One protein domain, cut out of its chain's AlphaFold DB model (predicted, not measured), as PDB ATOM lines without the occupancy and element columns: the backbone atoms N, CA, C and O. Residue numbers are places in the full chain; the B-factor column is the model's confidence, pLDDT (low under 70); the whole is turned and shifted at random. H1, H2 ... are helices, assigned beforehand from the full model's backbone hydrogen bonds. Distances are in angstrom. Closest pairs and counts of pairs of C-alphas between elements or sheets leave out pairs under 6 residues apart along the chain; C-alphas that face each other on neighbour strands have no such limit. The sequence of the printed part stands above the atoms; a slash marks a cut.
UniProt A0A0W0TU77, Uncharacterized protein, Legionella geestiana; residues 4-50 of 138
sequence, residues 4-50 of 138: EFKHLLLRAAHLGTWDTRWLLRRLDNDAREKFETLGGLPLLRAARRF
ATOM      1  N   GLU A   4     -20.261  -3.567  15.758       71.25
ATOM      2  CA  GLU A   4     -19.078  -2.722  15.944       71.25
ATOM      3  C   GLU A   4     -19.068  -2.081  17.333       71.25
ATOM      4  O   GLU A   4     -18.064  -2.125  18.043       71.25
ATOM      5  N   PHE A   5     -20.225  -1.580  17.774       74.38
ATOM      6  CA  PHE A   5     -20.394  -1.011  19.111       74.38
ATOM      7  C   PHE A   5     -20.155  -2.058  20.205       74.38
ATOM      8  O   PHE A   5     -19.519  -1.776  21.220       74.38
ATOM      9  N   LYS A   6     -20.603  -3.301  19.980       78.31
ATOM     10  CA  LYS A   6     -20.342  -4.431  20.884       78.31
ATOM     11  C   LYS A   6     -18.846  -4.735  20.996       78.31
ATOM     12  O   LYS A   6     -18.347  -4.909  22.106       78.31
ATOM     13  N   HIS A   7     -18.135  -4.798  19.870       75.19
ATOM     14  CA  HIS A   7     -16.688  -5.029  19.855       75.19
ATOM     15  C   HIS A   7     -15.920  -3.896  20.534       75.19
ATOM     16  O   HIS A   7     -15.018  -4.158  21.330       75.19
ATOM     17  N   LEU A   8     -16.309  -2.649  20.278       75.75
ATOM     18  CA  LEU A   8     -15.694  -1.480  20.892       75.75
ATOM     19  C   LEU A   8     -15.912  -1.469  22.412       75.75
ATOM     20  O   LEU A   8     -14.956  -1.274  23.157       75.75
ATOM     21  N   LEU A   9     -17.123  -1.782  22.890       82.06
ATOM     22  CA  LEU A   9     -17.418  -1.922  24.322       82.06
ATOM     23  C   LEU A   9     -16.587  -3.018  24.997       82.06
ATOM     24  O   LEU A   9     -16.039  -2.796  26.076       82.06
ATOM     25  N   LEU A  10     -16.482  -4.196  24.375       80.88
ATOM     26  CA  LEU A  10     -15.691  -5.306  24.915       80.88
ATOM     27  C   LEU A  10     -14.202  -4.955  24.984       80.88
ATOM     28  O   LEU A  10     -13.548  -5.275  25.975       80.88
ATOM     29  N   ARG A  11     -13.678  -4.242  23.983       80.19
ATOM     30  CA  ARG A  11     -12.297  -3.741  23.986       80.19
ATOM     31  C   ARG A  11     -12.077  -2.671  25.049       80.19
ATOM     32  O   ARG A  11     -11.159  -2.795  25.852       80.19
ATOM     33  N   ALA A  12     -12.955  -1.674  25.127       82.38
ATOM     34  CA  ALA A  12     -12.885  -0.624  26.142       82.38
ATOM     35  C   ALA A  12     -12.983  -1.180  27.575       82.38
ATOM     36  O   ALA A  12     -12.413  -0.605  28.502       82.38
ATOM     37  N   ALA A  13     -13.673  -2.310  27.760       84.81
ATOM     38  CA  ALA A  13     -13.773  -3.015  29.034       84.81
ATOM     39  C   ALA A  13     -12.498  -3.775  29.444       84.81
ATOM     40  O   ALA A  13     -12.339  -4.071  30.630       84.81
ATOM     41  N   HIS A  14     -11.604  -4.079  28.496       83.62
ATOM     42  CA  HIS A  14     -10.297  -4.683  28.778       83.62
ATOM     43  C   HIS A  14      -9.250  -3.658  29.223       83.62
ATOM     44  O   HIS A  14      -8.305  -4.016  29.930       83.62
ATOM     45  N   LEU A  15      -9.451  -2.390  28.857       82.56
ATOM     46  CA  LEU A  15      -8.598  -1.277  29.256       82.56
ATOM     47  C   LEU A  15      -8.645  -1.027  30.774       82.56
ATOM     48  O   LEU A  15      -9.617  -1.354  31.464       82.56
ATOM     49  N   GLY A  16      -7.584  -0.409  31.302       78.88
ATOM     50  CA  GLY A  16      -7.564   0.084  32.674       78.88
ATOM     51  C   GLY A  16      -8.611   1.179  32.888       78.88
ATOM     52  O   GLY A  16      -9.006   1.882  31.963       78.88
ATOM     53  N   THR A  17      -9.063   1.375  34.130       80.88
ATOM     54  CA  THR A  17     -10.098   2.386  34.436       80.88
ATOM     55  C   THR A  17      -9.688   3.803  34.015       80.88
ATOM     56  O   THR A  17     -10.548   4.597  33.626       80.88
ATOM     57  N   TRP A  18      -8.390   4.111  34.072       81.50
ATOM     58  CA  TRP A  18      -7.823   5.368  33.585       81.50
ATOM     59  C   TRP A  18      -7.931   5.499  32.066       81.50
ATOM     60  O   TRP A  18      -8.505   6.478  31.592       81.50
ATOM     61  N   ASP A  19      -7.492   4.487  31.324       79.12
ATOM     62  CA  ASP A  19      -7.529   4.465  29.859       79.12
ATOM     63  C   ASP A  19      -8.962   4.486  29.323       79.12
ATOM     64  O   ASP A  19      -9.270   5.219  28.386       79.12
ATOM     65  N   THR A  20      -9.888   3.764  29.966       82.00
ATOM     66  CA  THR A  20     -11.311   3.831  29.615       82.00
ATOM     67  C   THR A  20     -11.852   5.252  29.796       82.00
ATOM     68  O   THR A  20     -12.577   5.754  28.942       82.00
ATOM     69  N   ARG A  21     -11.509   5.931  30.900       83.12
ATOM     70  CA  ARG A  21     -11.950   7.314  31.148       83.12
ATOM     71  C   ARG A  21     -11.330   8.284  30.143       83.12
ATOM     72  O   ARG A  21     -12.010   9.209  29.706       83.12
ATOM     73  N   TRP A  22     -10.065   8.077  29.785       85.06
ATOM     74  CA  TRP A  22      -9.382   8.855  28.757       85.06
ATOM     75  C   TRP A  22     -10.057   8.692  27.388       85.06
ATOM     76  O   TRP A  22     -10.386   9.693  26.755       85.06
ATOM     77  N   LEU A  23     -10.380   7.456  26.992       82.75
ATOM     78  CA  LEU A  23     -11.077   7.148  25.741       82.75
ATOM     79  C   LEU A  23     -12.443   7.846  25.667       82.75
ATOM     80  O   LEU A  23     -12.747   8.517  24.686       82.75
ATOM     81  N   LEU A  24     -13.248   7.757  26.732       84.31
ATOM     82  CA  LEU A  24     -14.573   8.393  26.780       84.31
ATOM     83  C   LEU A  24     -14.504   9.926  26.680       84.31
ATOM     84  O   LEU A  24     -15.415  10.559  26.139       84.31
ATOM     85  N   ARG A  25     -13.423  10.543  27.175       84.50
ATOM     86  CA  ARG A  25     -13.197  11.992  27.052       84.50
ATOM     87  C   ARG A  25     -12.868  12.425  25.626       84.50
ATOM     88  O   ARG A  25     -13.123  13.579  25.299       84.50
ATOM     89  N   ARG A  26     -12.338  11.519  24.800       84.56
ATOM     90  CA  ARG A  26     -11.955  11.775  23.405       84.56
ATOM     91  C   ARG A  26     -13.046  11.498  22.376       84.56
ATOM     92  O   ARG A  26     -12.828  11.804  21.211       84.56
ATOM     93  N   LEU A  27     -14.199  10.975  22.794       80.75
ATOM     94  CA  LEU A  27     -15.373  10.905  21.926       80.75
ATOM     95  C   LEU A  27     -15.790  12.317  21.498       80.75
ATOM     96  O   LEU A  27     -15.844  13.221  22.340       80.75
ATOM     97  N   ASP A  28     -16.085  12.480  20.212       80.56
ATOM     98  CA  ASP A  28     -16.772  13.660  19.694       80.56
ATOM     99  C   ASP A  28     -18.217  13.726  20.230       80.56
ATOM    100  O   ASP A  28     -18.699  12.810  20.909       80.56
ATOM    101  N   ASN A  29     -18.894  14.850  19.993       81.69
ATOM    102  CA  ASN A  29     -20.227  15.084  20.552       81.69
ATOM    103  C   ASN A  29     -21.239  14.040  20.056       81.69
ATOM    104  O   ASN A  29     -21.957  13.463  20.871       81.69
ATOM    105  N   ASP A  30     -21.213  13.716  18.762       78.56
ATOM    106  CA  ASP A  30     -22.126  12.752  18.147       78.56
ATOM    107  C   ASP A  30     -21.911  11.326  18.684       78.56
ATOM    108  O   ASP A  30     -22.869  10.598  18.965       78.56
ATOM    109  N   ALA A  31     -20.658  10.888  18.854       75.56
ATOM    110  CA  ALA A  31     -20.359   9.577  19.420       75.56
ATOM    111  C   ALA A  31     -20.655   9.523  20.920       75.56
ATOM    112  O   ALA A  31     -21.069   8.471  21.413       75.56
ATOM    113  N   ARG A  32     -20.473  10.629  21.653       82.62
ATOM    114  CA  ARG A  32     -20.838  10.714  23.072       82.62
ATOM    115  C   ARG A  32     -22.347  10.610  23.259       82.62
ATOM    116  O   ARG A  32     -22.783   9.794  24.066       82.62
ATOM    117  N   GLU A  33     -23.132  11.337  22.471       85.12
ATOM    118  CA  GLU A  33     -24.595  11.276  22.512       85.12
ATOM    119  C   GLU A  33     -25.110   9.871  22.167       85.12
ATOM    120  O   GLU A  33     -25.937   9.305  22.886       85.12
ATOM    121  N   LYS A  34     -24.550   9.235  21.129       82.44
ATOM    122  CA  LYS A  34     -24.857   7.833  20.799       82.44
ATOM    123  C   LYS A  34     -24.473   6.882  21.931       82.44
ATOM    124  O   LYS A  34     -25.229   5.964  22.248       82.44
ATOM    125  N   PHE A  35     -23.306   7.080  22.544       84.12
ATOM    126  CA  PHE A  35     -22.842   6.261  23.659       84.12
ATOM    127  C   PHE A  35     -23.773   6.380  24.870       84.12
ATOM    128  O   PHE A  35     -24.097   5.368  25.488       84.12
ATOM    129  N   GLU A  36     -24.242   7.584  25.191       87.38
ATOM    130  CA  GLU A  36     -25.196   7.830  26.273       87.38
ATOM    131  C   GLU A  36     -26.579   7.245  25.965       87.38
ATOM    132  O   GLU A  36     -27.112   6.495  26.785       87.38
ATOM    133  N   THR A  37     -27.102   7.476  24.756       87.06
ATOM    134  CA  THR A  37     -28.400   6.951  24.286       87.06
ATOM    135  C   THR A  37     -28.469   5.426  24.366       87.06
ATOM    136  O   THR A  37     -29.495   4.851  24.725       87.06
ATOM    137  N   LEU A  38     -27.358   4.747  24.074       84.62
ATOM    138  CA  LEU A  38     -27.264   3.289  24.138       84.62
ATOM    139  C   LEU A  38     -26.985   2.751  25.551       84.62
ATOM    140  O   LEU A  38     -26.785   1.548  25.709       84.62
ATOM    141  N   GLY A  39     -26.934   3.598  26.582       86.62
ATOM    142  CA  GLY A  39     -26.600   3.172  27.941       86.62
ATOM    143  C   GLY A  39     -25.158   2.665  28.054       86.62
ATOM    144  O   GLY A  39     -24.878   1.680  28.742       86.62
ATOM    145  N   GLY A  40     -24.224   3.325  27.366       84.69
ATOM    146  CA  GLY A  40     -22.837   2.895  27.215       84.69
ATOM    147  C   GLY A  40     -22.097   2.686  28.537       84.69
ATOM    148  O   GLY A  40     -21.335   1.731  28.656       84.69
ATOM    149  N   LEU A  41     -22.355   3.499  29.569       86.56
ATOM    150  CA  LEU A  41     -21.748   3.323  30.899       86.56
ATOM    151  C   LEU A  41     -22.201   2.021  31.598       86.56
ATOM    152  O   LEU A  41     -21.329   1.239  31.998       86.56
ATOM    153  N   PRO A  42     -23.511   1.742  31.753       88.50
ATOM    154  CA  PRO A  42     -24.000   0.436  32.200       88.50
ATOM    155  C   PRO A  42     -23.448  -0.738  31.384       88.50
ATOM    156  O   PRO A  42     -22.976  -1.717  31.966       88.50
ATOM    157  N   LEU A  43     -23.442  -0.627  30.052       88.25
ATOM    158  CA  LEU A  43     -22.944  -1.679  29.164       88.25
ATOM    159  C   LEU A  43     -21.443  -1.922  29.330       88.25
ATOM    160  O   LEU A  43     -21.008  -3.068  29.363       88.25
ATOM    161  N   LEU A  44     -20.654  -0.865  29.497       87.44
ATOM    162  CA  LEU A  44     -19.217  -0.944  29.734       87.44
ATOM    163  C   LEU A  44     -18.911  -1.603  31.085       87.44
ATOM    164  O   LEU A  44     -18.017  -2.444  31.172       87.44
ATOM    165  N   ARG A  45     -19.678  -1.283  32.139       86.25
ATOM    166  CA  ARG A  45     -19.571  -1.979  33.435       86.25
ATOM    167  C   ARG A  45     -19.914  -3.458  33.300       86.25
ATOM    168  O   ARG A  45     -19.165  -4.290  33.803       86.25
ATOM    169  N   ALA A  46     -20.992  -3.785  32.593       85.75
ATOM    170  CA  ALA A  46     -21.366  -5.169  32.327       85.75
ATOM    171  C   ALA A  46     -20.305  -5.893  31.486       85.75
ATOM    172  O   ALA A  46     -20.018  -7.058  31.738       85.75
ATOM    173  N   ALA A  47     -19.673  -5.210  30.530       85.31
ATOM    174  CA  ALA A  47     -18.643  -5.774  29.666       85.31
ATOM    175  C   ALA A  47     -17.342  -6.110  30.417       85.31
ATOM    176  O   ALA A  47     -16.645  -7.044  30.028       85.31
ATOM    177  N   ARG A  48     -17.042  -5.433  31.537       85.75
ATOM    178  CA  ARG A  48     -15.853  -5.722  32.368       85.75
ATOM    179  C   ARG A  48     -15.830  -7.135  32.937       85.75
ATOM    180  O   ARG A  48     -14.749  -7.650  33.196       85.75
ATOM    181  N   ARG A  49     -16.984  -7.797  33.073       86.94
ATOM    182  CA  ARG A  49     -17.036  -9.215  33.474       86.94
ATOM    183  C   ARG A  49     -16.363 -10.147  32.461       86.94
ATOM    184  O   ARG A  49     -15.963 -11.242  32.824       86.94
ATOM    185  N   PHE A  50     -16.222  -9.703  31.210       83.38
ATOM    186  CA  PHE A  50     -15.546 -10.441  30.144       83.38
ATOM    187  C   PHE A  50     -14.059 -10.096  30.021       83.38
ATOM    188  O   PHE A  50     -13.401 -10.641  29.150       83.38
TER     189      PHE A  50
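AT A GLANCE: This is residues 4 to 50 of the 138 residues of an uncharacterized protein of Legionella geestiana (UniProt A0A0W0TU77). Four short helices follow one another round a loose ring, with H1 and H4 packed together on one side, H2 along another and H3 at the far end. The printed part has 47 residues, no named strand, and is all helix, in the order H1, H2, H3, H4. It is compact, with a radius of gyration of the C-alphas of 9.9 A, spanning 27 by 19 by 17 A.

IN THESE COORDINATES: H1, residues 4 to 14, begins at C-alpha 4 (-19.078, -2.722, 15.944) and is 15.7 A long. H4, residues 40 to 50, is 15.5 A long and ends at C-alpha 50 (-15.546, -10.441, 30.144). H2, residues 17 to 26, measures 14.6 A, and H3, residues 29 to 37, 12.1 A.

HOW THE PARTS SIT: H1 touches H4 at a steep tilt of 62 degrees, the same way; their closest C-alphas, of Ala 13 and Arg 48, are 4.8 A apart. H1 and H2 form a helical hairpin and only just touch, with 3 pairs of C-alphas within 8 A, the closest Ala 12 and Thr 20 at 5.9 A. H3 is close but not clearly touching H2, the closest C-alphas being Leu 24 and Arg 32 at 7.6 A. Every O i to N i+4 pair is within hydrogen-bond range in H1, H2 and H3, and 5 of 7 in H4.

THE WHOLE: The farthest C-alphas, of Asn 29 and Arg 49, are 27.7 A apart. The printed part has no cut, its three links are tight, and no printed residue is under 70 in pLDDT.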